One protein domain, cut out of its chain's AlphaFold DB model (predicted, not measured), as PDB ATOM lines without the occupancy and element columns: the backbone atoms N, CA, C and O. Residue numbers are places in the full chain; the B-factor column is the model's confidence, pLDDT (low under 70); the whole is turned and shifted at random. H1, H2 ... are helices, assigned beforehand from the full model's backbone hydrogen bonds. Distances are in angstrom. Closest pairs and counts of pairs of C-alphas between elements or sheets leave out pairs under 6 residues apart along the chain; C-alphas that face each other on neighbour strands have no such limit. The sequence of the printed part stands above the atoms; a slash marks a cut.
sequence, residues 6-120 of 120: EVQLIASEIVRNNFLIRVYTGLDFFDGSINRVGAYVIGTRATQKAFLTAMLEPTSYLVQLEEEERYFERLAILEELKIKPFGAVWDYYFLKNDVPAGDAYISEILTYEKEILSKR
ATOM      1  N   GLU A   6      18.013 -29.389  12.017       96.56
ATOM      2  CA  GLU A   6      18.510 -30.049  13.232       96.56
ATOM      3  C   GLU A   6      18.283 -31.567  13.208       96.56
ATOM      4  O   GLU A   6      19.206 -32.341  13.462       96.56
ATOM      5  N   VAL A   7      17.072 -32.012  12.856       97.50
ATOM      6  CA  VAL A   7      16.746 -33.442  12.728       97.50
ATOM      7  C   VAL A   7      17.569 -34.072  11.606       97.50
ATOM      8  O   VAL A   7      18.050 -35.197  11.755       97.50
ATOM      9  N   GLN A   8      17.772 -33.339  10.507       97.88
ATOM     10  CA  GLN A   8      18.626 -33.777   9.410       97.88
ATOM     11  C   GLN A   8      20.085 -33.937   9.852       97.88
ATOM     12  O   GLN A   8      20.687 -34.967   9.563       97.88
ATOM     13  N   LEU A   9      20.638 -32.965  10.580       97.88
ATOM     14  CA  LEU A   9      22.013 -33.002  11.081       97.88
ATOM     15  C   LEU A   9      22.232 -34.162  12.054       97.88
ATOM     16  O   LEU A   9      23.215 -34.884  11.920       97.88
ATOM     17  N   ILE A  10      21.297 -34.397  12.981       98.19
ATOM     18  CA  ILE A  10      21.367 -35.538  13.909       98.19
ATOM     19  C   ILE A  10      21.402 -36.859  13.132       98.19
ATOM     20  O   ILE A  10      22.239 -37.719  13.412       98.19
ATOM     21  N   ALA A  11      20.519 -37.029  12.144       98.38
ATOM     22  CA  ALA A  11      20.490 -38.238  11.328       98.38
ATOM     23  C   ALA A  11      21.783 -38.409  10.512       98.38
ATOM     24  O   ALA A  11      22.350 -39.504  10.492       98.38
ATOM     25  N   SER A  12      22.282 -37.331   9.899       98.12
ATOM     26  CA  SER A  12      23.552 -37.319   9.171       98.12
ATOM     27  C   SER A  12      24.722 -37.733  10.062       98.12
ATOM     28  O   SER A  12      25.488 -38.603   9.661       98.12
ATOM     29  N   GLU A  13      24.835 -37.214  11.286       98.31
ATOM     30  CA  GLU A  13      25.904 -37.612  12.211       98.31
ATOM     31  C   GLU A  13      25.831 -39.091  12.598       98.31
ATOM     32  O   GLU A  13      26.849 -39.784  12.624       98.31
ATOM     33  N   ILE A  14      24.632 -39.618  12.853       98.44
ATOM     34  CA  ILE A  14      24.469 -41.039  13.184       98.44
ATOM     35  C   ILE A  14      24.886 -41.923  12.000       98.44
ATOM     36  O   ILE A  14      25.560 -42.937  12.199       98.44
ATOM     37  N   VAL A  15      24.497 -41.555  10.777       98.31
ATOM     38  CA  VAL A  15      24.783 -42.344   9.572       98.31
ATOM     39  C   VAL A  15      26.254 -42.249   9.169       98.31
ATOM     40  O   VAL A  15      26.888 -43.290   8.995       98.31
ATOM     41  N   ARG A  16      26.823 -41.038   9.089       97.75
ATOM     42  CA  ARG A  16      28.226 -40.801   8.697       97.75
ATOM     43  C   ARG A  16      29.211 -41.571   9.573       97.75
ATOM     44  O   ARG A  16      30.198 -42.100   9.073       97.75
ATOM     45  N   ASN A  17      28.911 -41.681  10.867       97.38
ATOM     46  CA  ASN A  17      29.757 -42.364  11.841       97.38
ATOM     47  C   ASN A  17      29.415 -43.856  12.032       97.38
ATOM     48  O   ASN A  17      29.976 -44.507  12.913       97.38
ATOM     49  N   ASN A  18      28.495 -44.420  11.237       96.88
ATOM     50  CA  ASN A  18      28.044 -45.811  11.353       96.88
ATOM     51  C   ASN A  18      27.526 -46.175  12.766       96.88
ATOM     52  O   ASN A  18      27.803 -47.243  13.315       96.88
ATOM     53  N   PHE A  19      26.761 -45.272  13.382       98.19
ATOM     54  CA  PHE A  19      26.258 -45.425  14.751       98.19
ATOM     55  C   PHE A  19      24.839 -45.998  14.849       98.19
ATOM     56  O   PHE A  19      24.284 -46.053  15.946       98.19
ATOM     57  N   LEU A  20      24.274 -46.503  13.749       96.62
ATOM     58  CA  LEU A  20      22.911 -47.056  13.699       96.62
ATOM     59  C   LEU A  20      22.656 -48.184  14.716       96.62
ATOM     60  O   LEU A  20      21.539 -48.330  15.195       96.62
ATOM     61  N   ILE A  21      23.680 -48.970  15.069       96.31
ATOM     62  CA  ILE A  21      23.562 -50.082  16.034       96.31
ATOM     63  C   ILE A  21      23.737 -49.600  17.488       96.31
ATOM     64  O   ILE A  21      23.339 -50.282  18.429       96.31
ATOM     65  N   ARG A  22      24.342 -48.422  17.696       96.81
ATOM     66  CA  ARG A  22      24.684 -47.893  19.028       96.81
ATOM     67  C   ARG A  22      23.711 -46.817  19.509       96.81
ATOM     68  O   ARG A  22      23.554 -46.638  20.716       96.81
ATOM     69  N   VAL A  23      23.112 -46.068  18.589       97.94
ATOM     70  CA  VAL A  23      22.228 -44.945  18.903       97.94
ATOM     71  C   VAL A  23      20.777 -45.393  18.805       97.94
ATOM     72  O   VAL A  23      20.309 -45.804  17.749       97.94
ATOM     73  N   TYR A  24      20.056 -45.265  19.916       97.19
ATOM     74  CA  TYR A  24      18.622 -45.516  19.979       97.19
ATOM     75  C   TYR A  24      17.866 -44.211  19.737       97.19
ATOM     76  O   TYR A  24      18.002 -43.257  20.502       97.19
ATOM     77  N   THR A  25      17.067 -44.162  18.674       95.94
ATOM     78  CA  THR A  25      16.264 -42.983  18.335       95.94
ATOM     79  C   THR A  25      14.883 -43.075  18.975       95.94
ATOM     80  O   THR A  25      14.095 -43.959  18.642       95.94
ATOM     81  N   GLY A  26      14.587 -42.140  19.875       96.75
ATOM     82  CA  GLY A  26      13.263 -41.939  20.459       96.75
ATOM     83  C   GLY A  26      12.650 -40.621  19.996       96.75
ATOM     84  O   GLY A  26      13.366 -39.676  19.666       96.75
ATOM     85  N   LEU A  27      11.321 -40.559  19.984       97.12
ATOM     86  CA  LEU A  27      10.577 -39.324  19.763       97.12
ATOM     87  C   LEU A  27       9.942 -38.893  21.076       97.12
ATOM     88  O   LEU A  27       9.161 -39.646  21.651       97.12
ATOM     89  N   ASP A  28      10.263 -37.681  21.512       96.94
ATOM     90  CA  ASP A  28       9.682 -37.071  22.702       96.94
ATOM     91  C   ASP A  28       9.044 -35.737  22.316       96.94
ATOM     92  O   ASP A  28       9.720 -34.737  22.068       96.94
ATOM     93  N   PHE A  29       7.725 -35.755  22.134       95.75
ATOM     94  CA  PHE A  29       6.935 -34.561  21.883       95.75
ATOM     95  C   PHE A  29       5.478 -34.785  22.275       95.75
ATOM     96  O   PHE A  29       4.960 -35.903  22.252       95.75
ATOM     97  N   PHE A  30       4.792 -33.684  22.557       96.50
ATOM     98  CA  PHE A  30       3.359 -33.656  22.790       96.50
ATOM     99  C   PHE A  30       2.768 -32.402  22.154       96.50
ATOM    100  O   PHE A  30       3.218 -31.293  22.432       96.50
ATOM    101  N   ASP A  31       1.748 -32.590  21.322       96.44
ATOM    102  CA  ASP A  31       0.951 -31.502  20.765       96.44
ATOM    103  C   ASP A  31      -0.532 -31.802  21.007       96.44
ATOM    104  O   ASP A  31      -1.100 -32.747  20.454       96.44
ATOM    105  N   GLY A  32      -1.144 -31.019  21.896       95.75
ATOM    106  CA  GLY A  32      -2.559 -31.135  22.245       95.75
ATOM    107  C   GLY A  32      -3.498 -30.387  21.296       95.75
ATOM    108  O   GLY A  32      -4.709 -30.493  21.469       95.75
ATOM    109  N   SER A  33      -2.962 -29.630  20.334       97.12
ATOM    110  CA  SER A  33      -3.740 -28.785  19.421       97.12
ATOM    111  C   SER A  33      -4.152 -29.484  18.121       97.12
ATOM    112  O   SER A  33      -5.003 -28.969  17.397       97.12
ATOM    113  N   ILE A  34      -3.599 -30.668  17.837       96.81
ATOM    114  CA  ILE A  34      -3.845 -31.436  16.608       96.81
ATOM    115  C   ILE A  34      -4.237 -32.894  16.897       96.81
ATOM    116  O   ILE A  34      -4.136 -33.389  18.023       96.81
ATOM    117  N   ASN A  35      -4.665 -33.617  15.856       97.06
ATOM    118  CA  ASN A  35      -4.929 -35.053  15.933       97.06
ATOM    119  C   ASN A  35      -3.661 -35.808  16.379       97.06
ATOM    120  O   ASN A  35      -2.638 -35.792  15.694       97.06
ATOM    121  N   ARG A  36      -3.736 -36.500  17.523       97.06
ATOM    122  CA  ARG A  36      -2.583 -37.168  18.159       97.06
ATOM    123  C   ARG A  36      -2.008 -38.317  17.322       97.06
ATOM    124  O   ARG A  36      -0.798 -38.524  17.336       97.06
ATOM    125  N   VAL A  37      -2.852 -39.037  16.575       96.56
ATOM    126  CA  VAL A  37      -2.398 -40.075  15.628       96.56
ATOM    127  C   VAL A  37      -1.647 -39.411  14.475       96.56
ATOM    128  O   VAL A  37      -0.547 -39.838  14.129       96.56
ATOM    129  N   GLY A  38      -2.193 -38.308  13.953       96.75
ATOM    130  CA  GLY A  38      -1.532 -37.463  12.956       96.75
ATOM    131  C   GLY A  38      -0.159 -36.984  13.418       96.75
ATOM    132  O   GLY A  38       0.827 -37.187  12.714       96.75
ATOM    133  N   ALA A  39      -0.075 -36.428  14.628       97.56
ATOM    134  CA  ALA A  39       1.175 -35.953  15.214       97.56
ATOM    135  C   ALA A  39       2.249 -37.056  15.262       97.56
ATOM    136  O   ALA A  39       3.394 -36.825  14.869       97.56
ATOM    137  N   TYR A  40       1.874 -38.270  15.684       96.88
ATOM    138  CA  TYR A  40       2.792 -39.408  15.777       96.88
ATOM    139  C   TYR A  40       3.313 -39.855  14.404       96.88
ATOM    140  O   TYR A  40       4.517 -40.058  14.227       96.88
ATOM    141  N   VAL A  41       2.421 -39.964  13.412       96.12
ATOM    142  CA  VAL A  41       2.786 -40.358  12.041       96.12
ATOM    143  C   VAL A  41       3.674 -39.302  11.384       96.12
ATOM    144  O   VAL A  41       4.689 -39.655  10.781       96.12
ATOM    145  N   ILE A  42       3.347 -38.014  11.538       96.75
ATOM    146  CA  ILE A  42       4.147 -36.901  11.009       96.75
ATOM    147  C   ILE A  42       5.554 -36.923  11.611       96.75
ATOM    148  O   ILE A  42       6.531 -36.916  10.862       96.75
ATOM    149  N   GLY A  43       5.665 -36.995  12.942       97.31
ATOM    150  CA  GLY A  43       6.955 -37.007  13.632       97.31
ATOM    151  C   GLY A  43       7.820 -38.202  13.230       97.31
ATOM    152  O   GLY A  43       8.980 -38.031  12.867       97.31
ATOM    153  N   THR A  44       7.233 -39.400  13.197       96.62
ATOM    154  CA  THR A  44       7.947 -40.629  12.818       96.62
ATOM    155  C   THR A  44       8.427 -40.584  11.372       96.62
ATOM    156  O   THR A  44       9.598 -40.856  11.102       96.62
ATOM    157  N   ARG A  45       7.562 -40.182  10.432       96.06
ATOM    158  CA  ARG A  45       7.937 -40.077   9.014       96.06
ATOM    159  C   ARG A  45       8.957 -38.966   8.777       96.06
ATOM    160  O   ARG A  45       9.812 -39.130   7.916       96.06
ATOM    161  N   ALA A  46       8.910 -37.860   9.522       97.06
ATOM    162  CA  ALA A  46       9.927 -36.810   9.451       97.06
ATOM    163  C   ALA A  46      11.315 -37.333   9.849       97.06
ATOM    164  O   ALA A  46      12.276 -37.143   9.108       97.06
ATOM    165  N   THR A  47      11.406 -38.056  10.966       97.81
ATOM    166  CA  THR A  47      12.658 -38.679  11.410       97.81
ATOM    167  C   THR A  47      13.144 -39.742  10.426       97.81
ATOM    168  O   THR A  47      14.311 -39.735  10.053       97.81
ATOM    169  N   GLN A  48      12.258 -40.609   9.926       96.25
ATOM    170  CA  GLN A  48      12.616 -41.599   8.902       96.25
ATOM    171  C   GLN A  48      13.145 -40.950   7.617       96.25
ATOM    172  O   GLN A  48      14.131 -41.427   7.063       96.25
ATOM    173  N   LYS A  49      12.532 -39.849   7.158       96.25
ATOM    174  CA  LYS A  49      13.018 -39.087   5.997       96.25
ATOM    175  C   LYS A  49      14.421 -38.534   6.228       96.25
ATOM    176  O   LYS A  49      15.235 -38.643   5.322       96.25
ATOM    177  N   ALA A  50      14.716 -38.012   7.418       97.81
ATOM    178  CA  ALA A  50      16.053 -37.524   7.759       97.81
ATOM    179  C   ALA A  50      17.115 -38.639   7.732       97.81
ATOM    180  O   ALA A  50      18.226 -38.433   7.247       97.81
ATOM    181  N   PHE A  51      16.770 -39.843   8.203       98.00
ATOM    182  CA  PHE A  51      17.652 -41.008   8.076       98.00
ATOM    183  C   PHE A  51      17.814 -41.460   6.626       98.00
ATOM    184  O   PHE A  51      18.928 -41.762   6.211       98.00
ATOM    185  N   LEU A  52      16.735 -41.479   5.840       96.94
ATOM    186  CA  LEU A  52      16.789 -41.843   4.425       96.94
ATOM    187  C   LEU A  52      17.732 -40.918   3.647       96.94
ATOM    188  O   LEU A  52      18.598 -41.397   2.922       96.94
ATOM    189  N   THR A  53      17.572 -39.604   3.792       96.75
ATOM    190  CA  THR A  53      18.418 -38.610   3.115       96.75
ATOM    191  C   THR A  53      19.875 -38.737   3.553       96.75
ATOM    192  O   THR A  53      20.758 -38.707   2.702       96.75
ATOM    193  N   ALA A  54      20.129 -38.971   4.845       97.62
ATOM    194  CA  ALA A  54      21.471 -39.220   5.363       97.62
ATOM    195  C   ALA A  54      22.102 -40.503   4.786       97.62
ATOM    196  O   ALA A  54      23.275 -40.499   4.432       97.62
ATOM    197  N   MET A  55      21.333 -41.586   4.634       97.31
ATOM    198  CA  MET A  55      21.804 -42.850   4.036       97.31
ATOM    199  C   MET A  55      22.077 -42.759   2.530       97.31
ATOM    200  O   MET A  55      22.790 -43.600   1.989       97.31
ATOM    201  N   LEU A  56      21.499 -41.770   1.846       97.06
ATOM    202  CA  LEU A  56      21.721 -41.513   0.421       97.06
ATOM    203  C   LEU A  56      22.894 -40.552   0.162       97.06
ATOM    204  O   LEU A  56      23.236 -40.307  -0.997       97.06
ATOM    205  N   GLU A  57      23.511 -40.005   1.210       97.12
ATOM    206  CA  GLU A  57      24.690 -39.154   1.090       97.12
ATOM    207  C   GLU A  57      25.933 -39.985   0.705       97.12
ATOM    208  O   GLU A  57      26.203 -41.021   1.317       97.12
ATOM    209  N   PRO A  58      26.756 -39.540  -0.265       97.31
ATOM    210  CA  PRO A  58      28.007 -40.201  -0.623       97.31
ATOM    211  C   PRO A  58      29.125 -39.847   0.374       97.31
ATOM    212  O   PRO A  58      30.135 -39.246   0.002       97.31
ATOM    213  N   THR A  59      28.956 -40.205   1.650       97.50
ATOM    214  CA  THR A  59      29.843 -39.780   2.748       97.50
ATOM    215  C   THR A  59      31.317 -40.089   2.485       97.50
ATOM    216  O   THR A  59      32.155 -39.221   2.692       97.50
ATOM    217  N   SER A  60      31.654 -41.275   1.966       97.75
ATOM    218  CA  SER A  60      33.053 -41.635   1.680       97.75
ATOM    219  C   SER A  60      33.716 -40.688   0.676       97.75
ATOM    220  O   SER A  60      34.888 -40.359   0.817       97.75
ATOM    221  N   TYR A  61      32.961 -40.221  -0.321       98.19
ATOM    222  CA  TYR A  61      33.458 -39.270  -1.310       98.19
ATOM    223  C   TYR A  61      33.575 -37.856  -0.728       98.19
ATOM    224  O   TYR A  61      34.532 -37.147  -1.019       98.19
ATOM    225  N   LEU A  62      32.640 -37.450   0.137       98.12
ATOM    226  CA  LEU A  62      32.721 -36.163   0.834       98.12
ATOM    227  C   LEU A  62      33.919 -36.093   1.789       98.12
ATOM    228  O   LEU A  62      34.576 -35.057   1.840       98.12
ATOM    229  N   VAL A  63      34.219 -37.187   2.498       98.06
ATOM    230  CA  VAL A  63      35.414 -37.307   3.351       98.06
ATOM    231  C   VAL A  63      36.681 -37.205   2.509       98.06
ATOM    232  O   VAL A  63      37.560 -36.423   2.848       98.06
ATOM    233  N   GLN A  64      36.746 -37.896   1.367       98.56
ATOM    234  CA  GLN A  64      37.883 -37.776   0.450       98.56
ATOM    235  C   GLN A  64      38.111 -36.318   0.007       98.56
ATOM    236  O   GLN A  64      39.233 -35.828   0.045       98.56
ATOM    237  N   LEU A  65      37.051 -35.604  -0.391       98.50
ATOM    238  CA  LEU A  65      37.164 -34.192  -0.776       98.50
ATOM    239  C   LEU A  65      37.627 -33.304   0.386       98.50
ATOM    240  O   LEU A  65      38.349 -32.337   0.165       98.50
ATOM    241  N   GLU A  66      37.208 -33.612   1.611       98.00
ATOM    242  CA  GLU A  66      37.654 -32.905   2.810       98.00
ATOM    243  C   GLU A  66      39.141 -33.137   3.100       98.00
ATOM    244  O   GLU A  66      39.858 -32.170   3.349       98.00
ATOM    245  N   GLU A  67      39.616 -34.381   3.004       98.31
ATOM    246  CA  GLU A  67      41.029 -34.751   3.177       98.31
ATOM    247  C   GLU A  67      41.936 -34.151   2.087       98.31
ATOM    248  O   GLU A  67      43.097 -33.840   2.346       98.31
ATOM    249  N   GLU A  68      41.402 -33.946   0.879       98.56
ATOM    250  CA  GLU A  68      42.070 -33.263  -0.238       98.56
ATOM    251  C   GLU A  68      41.992 -31.720  -0.151       98.56
ATOM    252  O   GLU A  68      42.440 -31.035  -1.071       98.56
ATOM    253  N   GLU A  69      41.404 -31.154   0.913       98.50
ATOM    254  CA  GLU A  69      41.146 -29.709   1.099       98.50
ATOM    255  C   GLU A  69      40.257 -29.070   0.005       98.50
ATOM    256  O   GLU A  69      40.221 -27.849  -0.190       98.50
ATOM    257  N   ARG A  70      39.464 -29.883  -0.700       98.56
ATOM    258  CA  ARG A  70      38.561 -29.482  -1.794       98.56
ATOM    259  C   ARG A  70      37.202 -29.031  -1.265       98.56
ATOM    260  O   ARG A  70      36.142 -29.589  -1.561       98.56
ATOM    261  N   TYR A  71      37.237 -27.988  -0.438       98.25
ATOM    262  CA  TYR A  71      36.066 -27.502   0.296       98.25
ATOM    263  C   TYR A  71      34.966 -26.931  -0.602       98.25
ATOM    264  O   TYR A  71      33.788 -27.018  -0.249       98.25
ATOM    265  N   PHE A  72      35.332 -26.372  -1.759       98.38
ATOM    266  CA  PHE A  72      34.362 -25.875  -2.731       98.38
ATOM    267  C   PHE A  72      33.510 -27.018  -3.285       98.38
ATOM    268  O   PHE A  72      32.285 -26.962  -3.198       98.38
ATOM    269  N   GLU A  73      34.138 -28.079  -3.795       98.38
ATOM    270  CA  GLU A  73      33.420 -29.230  -4.335       98.38
ATOM    271  C   GLU A  73      32.612 -29.947  -3.256       98.38
ATOM    272  O   GLU A  73      31.459 -30.302  -3.505       98.38
ATOM    273  N   ARG A  74      33.172 -30.098  -2.044       98.44
ATOM    274  CA  ARG A  74      32.452 -30.682  -0.904       98.44
ATOM    275  C   ARG A  74      31.151 -29.927  -0.634       98.44
ATOM    276  O   ARG A  74      30.093 -30.545  -0.523       98.44
ATOM    277  N   LEU A  75      31.215 -28.595  -0.553       98.38
ATOM    278  CA  LEU A  75      30.042 -27.759  -0.298       98.38
ATOM    279  C   LEU A  75      29.055 -27.775  -1.474       98.38
ATOM    280  O   LEU A  75      27.853 -27.896  -1.250       98.38
ATOM    281  N   ALA A  76      29.545 -27.703  -2.713       98.25
ATOM    282  CA  ALA A  76      28.702 -27.750  -3.906       98.25
ATOM    283  C   ALA A  76      27.911 -29.067  -3.992       98.25
ATOM    284  O   ALA A  76      26.715 -29.049  -4.267       98.25
ATOM    285  N   ILE A  77      28.546 -30.206  -3.700       97.62
ATOM    286  CA  ILE A  77      27.866 -31.508  -3.693       97.62
ATOM    287  C   ILE A  77      26.819 -31.570  -2.584       97.62
ATOM    288  O   ILE A  77      25.702 -32.009  -2.844       97.62
ATOM    289  N   LEU A  78      27.152 -31.120  -1.370       96.94
ATOM    290  CA  LEU A  78      26.193 -31.065  -0.263       96.94
ATOM    291  C   LEU A  78      24.948 -30.240  -0.619       96.94
ATOM    292  O   LEU A  78      23.839 -30.628  -0.255       96.94
ATOM    293  N   GLU A  79      25.113 -29.143  -1.357       97.62
ATOM    294  CA  GLU A  79      23.990 -28.330  -1.825       97.62
ATOM    295  C   GLU A  79      23.165 -29.053  -2.897       97.62
ATOM    296  O   GLU A  79      21.944 -29.154  -2.780       97.62
ATOM    297  N   GLU A  80      23.823 -29.647  -3.896       97.38
ATOM    298  CA  GLU A  80      23.166 -30.416  -4.962       97.38
ATOM    299  C   GLU A  80      22.378 -31.624  -4.433       97.38
ATOM    300  O   GLU A  80      21.370 -32.023  -5.024       97.38
ATOM    301  N   LEU A  81      22.796 -32.214  -3.308       95.69
ATOM    302  CA  LEU A  81      22.069 -33.312  -2.665       95.69
ATOM    303  C   LEU A  81      20.672 -32.897  -2.185       95.69
ATOM    304  O   LEU A  81      19.760 -33.725  -2.221       95.69
ATOM    305  N   LYS A  82      20.461 -31.626  -1.813       94.50
ATOM    306  CA  LYS A  82      19.169 -31.130  -1.301       94.50
ATOM    307  C   LYS A  82      18.046 -31.180  -2.337       94.50
ATOM    308  O   LYS A  82      16.878 -31.217  -1.962       94.50
ATOM    309  N   ILE A  83      18.389 -31.191  -3.626       95.12
ATOM    310  CA  ILE A  83      17.427 -31.240  -4.738       95.12
ATOM    311  C   ILE A  83      17.382 -32.606  -5.437       95.12
ATOM    312  O   ILE A  83      16.630 -32.784  -6.398       95.12
ATOM    313  N   LYS A  84      18.177 -33.589  -4.988       94.44
ATOM    314  CA  LYS A  84      18.111 -34.951  -5.537       94.44
ATOM    315  C   LYS A  84      16.740 -35.576  -5.262       94.44
ATOM    316  O   LYS A  84      16.094 -35.244  -4.272       94.44
ATOM    317  N   PRO A  85      16.283 -36.522  -6.102       94.31
ATOM    318  CA  PRO A  85      14.941 -37.092  -6.000       94.31
ATOM    319  C   PRO A  85      14.818 -38.135  -4.869       94.31
ATOM    320  O   PRO A  85      14.434 -39.280  -5.106       94.31
ATOM    321  N   PHE A  86      15.103 -37.758  -3.617       93.69
ATOM    322  CA  PHE A  86      14.921 -38.631  -2.447       93.69
ATOM    323  C   PHE A  86      13.454 -39.046  -2.257       93.69
ATOM    324  O   PHE A  86      13.187 -40.125  -1.734       93.69
ATOM    325  N   GLY A  87      12.504 -38.236  -2.744       92.81
ATOM    326  CA  GLY A  87      11.080 -38.572  -2.772       92.81
ATOM    327  C   GLY A  87      10.785 -39.880  -3.514       92.81
ATOM    328  O   GLY A  87      10.024 -40.696  -3.016       92.81
ATOM    329  N   ALA A  88      11.470 -40.153  -4.630       93.75
ATOM    330  CA  ALA A  88      11.274 -41.399  -5.374       93.75
ATOM    331  C   ALA A  88      11.750 -42.631  -4.583       93.75
ATOM    332  O   ALA A  88      11.114 -43.684  -4.614       93.75
ATOM    333  N   VAL A  89      12.851 -42.499  -3.834       95.00
ATOM    334  CA  VAL A  89      13.347 -43.565  -2.946       95.00
ATOM    335  C   VAL A  89      12.387 -43.769  -1.772       95.00
ATOM    336  O   VAL A  89      12.094 -44.904  -1.396       95.00
ATOM    337  N   TRP A  90      11.862 -42.672  -1.223       94.19
ATOM    338  CA  TRP A  90      10.866 -42.688  -0.159       94.19
ATOM    339  C   TRP A  90       9.578 -43.395  -0.593       94.19
ATOM    340  O   TRP A  90       9.117 -44.291   0.107       94.19
ATOM    341  N   ASP A  91       9.039 -43.075  -1.766       92.19
ATOM    342  CA  ASP A  91       7.825 -43.707  -2.292       92.19
ATOM    343  C   ASP A  91       8.030 -45.201  -2.566       92.19
ATOM    344  O   ASP A  91       7.179 -46.027  -2.232       92.19
ATOM    345  N   TYR A  92       9.199 -45.577  -3.092       92.50
ATOM    346  CA  TYR A  92       9.552 -46.982  -3.279       92.50
ATOM    347  C   TYR A  92       9.649 -47.753  -1.952       92.50
ATOM    348  O   TYR A  92       9.259 -48.922  -1.883       92.50
ATOM    349  N   TYR A  93      10.121 -47.106  -0.882       92.75
ATOM    350  CA  TYR A  93      10.109 -47.692   0.456       92.75
ATOM    351  C   TYR A  93       8.679 -47.995   0.933       92.75
ATOM    352  O   TYR A  93       8.459 -49.071   1.488       92.75
ATOM    353  N   PHE A  94       7.689 -47.131   0.659       89.62
ATOM    354  CA  PHE A  94       6.281 -47.437   0.969       89.62
ATOM    355  C   PHE A  94       5.754 -48.612   0.159       89.62
ATOM    356  O   PHE A  94       5.170 -49.528   0.734       89.62
ATOM    357  N   LEU A  95       6.023 -48.616  -1.150       89.38
ATOM    358  CA  LEU A  95       5.592 -49.689  -2.045       89.38
ATOM    359  C   LEU A  95       6.078 -51.064  -1.566       89.38
ATOM    360  O   LEU A  95       5.341 -52.041  -1.643       89.38
ATOM    361  N   LYS A  96       7.309 -51.147  -1.048       91.88
ATOM    362  CA  LYS A  96       7.858 -52.401  -0.515       91.88
ATOM    363  C   LYS A  96       7.251 -52.854   0.808       91.88
ATOM    364  O   LYS A  96       7.298 -54.045   1.094       91.88
ATOM    365  N   ASN A  97       6.764 -51.924   1.622       89.81
ATOM    366  CA  ASN A  97       6.295 -52.203   2.979       89.81
ATOM    367  C   ASN A  97       4.761 -52.240   3.087       89.81
ATOM    368  O   ASN A  97       4.254 -52.335   4.201       89.81
ATOM    369  N   ASP A  98       4.044 -52.159   1.960       88.62
ATOM    370  CA  ASP A  98       2.575 -52.187   1.889       88.62
ATOM    371  C   ASP A  98       1.909 -51.156   2.819       88.62
ATOM    372  O   ASP A  98       0.980 -51.437   3.572       88.62
ATOM    373  N   VAL A  99       2.449 -49.935   2.806       85.50
ATOM    374  CA  VAL A  99       1.997 -48.815   3.642       85.50
ATOM    375  C   VAL A  99       1.624 -47.602   2.786       85.50
ATOM    376  O   VAL A  99       2.203 -47.417   1.712       85.50
ATOM    377  N   PRO A 100       0.712 -46.721   3.246       82.81
ATOM    378  CA  PRO A 100       0.229 -45.597   2.443       82.81
ATOM    379  C   PRO A 100       1.355 -44.626   2.069       82.81
ATOM    380  O   PRO A 100       1.963 -43.993   2.942       82.81
ATOM    381  N   ALA A 101       1.628 -44.493   0.769       86.56
ATOM    382  CA  ALA A 101       2.618 -43.563   0.230       86.56
ATOM    383  C   ALA A 101       2.136 -42.104   0.301       86.56
ATOM    384  O   ALA A 101       0.940 -41.830   0.401       86.56
ATOM    385  N   GLY A 102       3.083 -41.163   0.258       86.56
ATOM    386  CA  GLY A 102       2.775 -39.735   0.222       86.56
ATOM    387  C   GLY A 102       1.880 -39.260   1.371       86.56
ATOM    388  O   GLY A 102       2.186 -39.467   2.549       86.56
ATOM    389  N   ASP A 103       0.793 -38.590   1.008       90.50
ATOM    390  CA  ASP A 103      -0.214 -37.988   1.881       90.50
ATOM    391  C   ASP A 103      -1.458 -38.867   2.089       90.50
ATOM    392  O   ASP A 103      -2.346 -38.488   2.849       90.50
ATOM    393  N   ALA A 104      -1.505 -40.073   1.509       91.94
ATOM    394  CA  ALA A 104      -2.658 -40.975   1.610       91.94
ATOM    395  C   ALA A 104      -3.045 -41.315   3.065       91.94
ATOM    396  O   ALA A 104      -4.221 -41.483   3.383       91.94
ATOM    397  N   TYR A 105      -2.067 -41.320   3.979       93.38
ATOM    398  CA  TYR A 105      -2.302 -41.528   5.412       93.38
ATOM    399  C   TYR A 105      -3.206 -40.453   6.047       93.38
ATOM    400  O   TYR A 105      -3.825 -40.705   7.077       93.38
ATOM    401  N   ILE A 106      -3.299 -39.253   5.458       96.50
ATOM    402  CA  ILE A 106      -4.151 -38.172   5.971       96.50
ATOM    403  C   ILE A 106      -5.618 -38.603   5.918       96.50
ATOM    404  O   ILE A 106      -6.333 -38.483   6.912       96.50
ATOM    405  N   SER A 107      -6.063 -39.151   4.785       95.94
ATOM    406  CA  SER A 107      -7.444 -39.610   4.610       95.94
ATOM    407  C   SER A 107      -7.803 -40.756   5.559       95.94
ATOM    408  O   SER A 107      -8.915 -40.783   6.091       95.94
ATOM    409  N   GLU A 108      -6.866 -41.667   5.824       95.19
ATOM    410  CA  GLU A 108      -7.061 -42.758   6.787       95.19
ATOM    411  C   GLU A 108      -7.231 -42.235   8.215       95.19
ATOM    412  O   GLU A 108      -8.155 -42.640   8.923       95.19
ATOM    413  N   ILE A 109      -6.389 -41.285   8.628       96.50
ATOM    414  CA  ILE A 109      -6.465 -40.686   9.965       96.50
ATOM    415  C   ILE A 109      -7.765 -39.899  10.141       96.50
ATOM    416  O   ILE A 109      -8.408 -40.031  11.182       96.50
ATOM    417  N   LEU A 110      -8.189 -39.130   9.133       97.25
ATOM    418  CA  LEU A 110      -9.464 -38.405   9.170       97.25
ATOM    419  C   LEU A 110     -10.668 -39.358   9.235       97.25
ATOM    420  O   LEU A 110     -11.643 -39.088   9.939       97.25
ATOM    421  N   THR A 111     -10.596 -40.492   8.535       97.31
ATOM    422  CA  THR A 111     -11.633 -41.531   8.602       97.31
ATOM    423  C   THR A 111     -11.696 -42.140  10.001       97.31
ATOM    424  O   THR A 111     -12.766 -42.173  10.611       97.31
ATOM    425  N   TYR A 112     -10.548 -42.519  10.567       97.50
ATOM    426  CA  TYR A 112     -10.455 -43.035  11.934       97.50
ATOM    427  C   TYR A 112     -10.950 -42.025  12.982       97.50
ATOM    428  O   TYR A 112     -11.634 -42.388  13.943       97.50
ATOM    429  N   GLU A 113     -10.658 -40.739  12.791       97.25
ATOM    430  CA  GLU A 113     -11.145 -39.671  13.658       97.25
ATOM    431  C   GLU A 113     -12.674 -39.592  13.660       97.25
ATOM    432  O   GLU A 113     -13.297 -39.609  14.725       97.25
ATOM    433  N   LYS A 114     -13.286 -39.591  12.473       97.44
ATOM    434  CA  LYS A 114     -14.740 -39.544  12.323       97.44
ATOM    435  C   LYS A 114     -15.422 -40.795  12.872       97.44
ATOM    436  O   LYS A 114     -16.461 -40.681  13.519       97.44
ATOM    437  N   GLU A 115     -14.882 -41.977  12.602       97.81
ATOM    438  CA  GLU A 115     -15.548 -43.245  12.912       97.81
ATOM    439  C   GLU A 115     -15.349 -43.708  14.356       97.81
ATOM    440  O   GLU A 115     -16.225 -44.392  14.899       97.81
ATOM    441  N   ILE A 116     -14.224 -43.346  14.976       97.50
ATOM    442  CA  ILE A 116     -13.806 -43.879  16.277       97.50
ATOM    443  C   ILE A 116     -13.587 -42.767  17.298       97.50
ATOM    444  O   ILE A 116     -14.183 -42.817  18.374       97.50
ATOM    445  N   LEU A 117     -12.739 -41.779  16.997       95.75
ATOM    446  CA  LEU A 117     -12.343 -40.776  17.996       95.75
ATOM    447  C   LEU A 117     -13.488 -39.827  18.365       95.75
ATOM    448  O   LEU A 117     -13.591 -39.459  19.528       95.75
ATOM    449  N   SER A 118     -14.370 -39.499  17.419       95.50
ATOM    450  CA  SER A 118     -15.533 -38.619  17.629       95.50
ATOM    451  C   SER A 118     -16.569 -39.151  18.630       95.50
ATOM    452  O   SER A 118     -17.426 -38.401  19.091       95.50
ATOM    453  N   LYS A 119     -16.520 -40.451  18.946       96.38
ATOM    454  CA  LYS A 119     -17.462 -41.140  19.843       96.38
ATOM    455  C   LYS A 119     -16.989 -41.176  21.302       96.38
ATOM    456  O   LYS A 119     -17.598 -41.882  22.105       96.38
ATOM    457  N   ARG A 120     -15.879 -40.510  21.622       91.81
ATOM    458  CA  ARG A 120     -15.253 -40.462  22.950       91.81
ATOM    459  C   ARG A 120     -15.346 -39.055  23.512       91.81
ATOM    460  O   ARG A 120     -15.558 -38.958  24.737       91.81
TER     461      ARG A 120
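Overview. This is residues 6 to 120 of the 120 residues of the protein "L-rhamnose isomerase" of Bacteroidales bacterium (UniProt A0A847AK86). Look for a loose rod of helices, with the longest helix, H2, in its middle. H1 packs on H2 near that helix's last residues, and H5 meets the same part of H2 with its own first residues, 86 to 90, and runs off from there at a steep tilt. The small hairpin of H3 and H4 makes one end of the rod, while H6 reaches past the first residues of H2 to make the other; residues 17 to 35, with no named element, run along the rod from H1 to H2. The printed part has 115 residues with six named helices, H1 to H6 in chain order, and no named strand; its class is all helix. The whole is loose, with a radius of gyration of the C-alphas of 18.1 A and spans of 63 by 27 by 25 A.

Arrangement. Start at H2, residues 36 to 55, the hub, which touches three helices. With residues 47 to 55 alone it touches H1, residues 6 to 16; the closest C-alphas, of Ser 12 and Ala 54, are 4.7 A apart. These two run the same way at a steep tilt of 43 degrees. With residues 49 to 53 alone H2 touches H5, residues 86 to 97, which meets it with residues 86 to 90 alone. Their closest C-alphas, of Thr 53 and Phe 86, are 6.6 A apart, and they run opposite ways at a steep tilt of 64 degrees. Toward its other end, H2 only just touches H6, residues 104 to 115, with 3 pairs of C-alphas within 8 A. The closest are those of Gly 38 and Ile 109, 6.6 A apart; the tilt is shallow, 16 degrees, opposite ways. Now go to H3, residues 59 to 67, and H4, residues 71 to 81, a helical hairpin at a shallow tilt of 20 degrees, whose closest C-alphas, of Leu 62 and Arg 74, are 5.8 A apart. H2 and H3 are apart, as are H4 and H5. In H1 to H5 every O i to N i+4 pair is within hydrogen-bond range; in H6, 7 of 8 are.

Along the chain. Find C-alpha 36 at (-2.583, -37.168, 18.159); from there H2 runs 28.7 A to C-alpha 55 at (21.804, -42.850, 4.036). H1 is 15.2 A long, H3 12.3 A, H4 15.4 A and H5 17.0 A. H6 runs 17.3 A to C-alpha 115 at (-15.548, -43.245, 12.912).

Size, cuts and confidence. The farthest C-alphas, of Glu 68 and Lys 119, are 63.3 A apart. The printed part has no cut. The link from H1 to H2 is long, 19 residues. Mean pLDDT of the printed part is 96.0, and no printed residue is under 70.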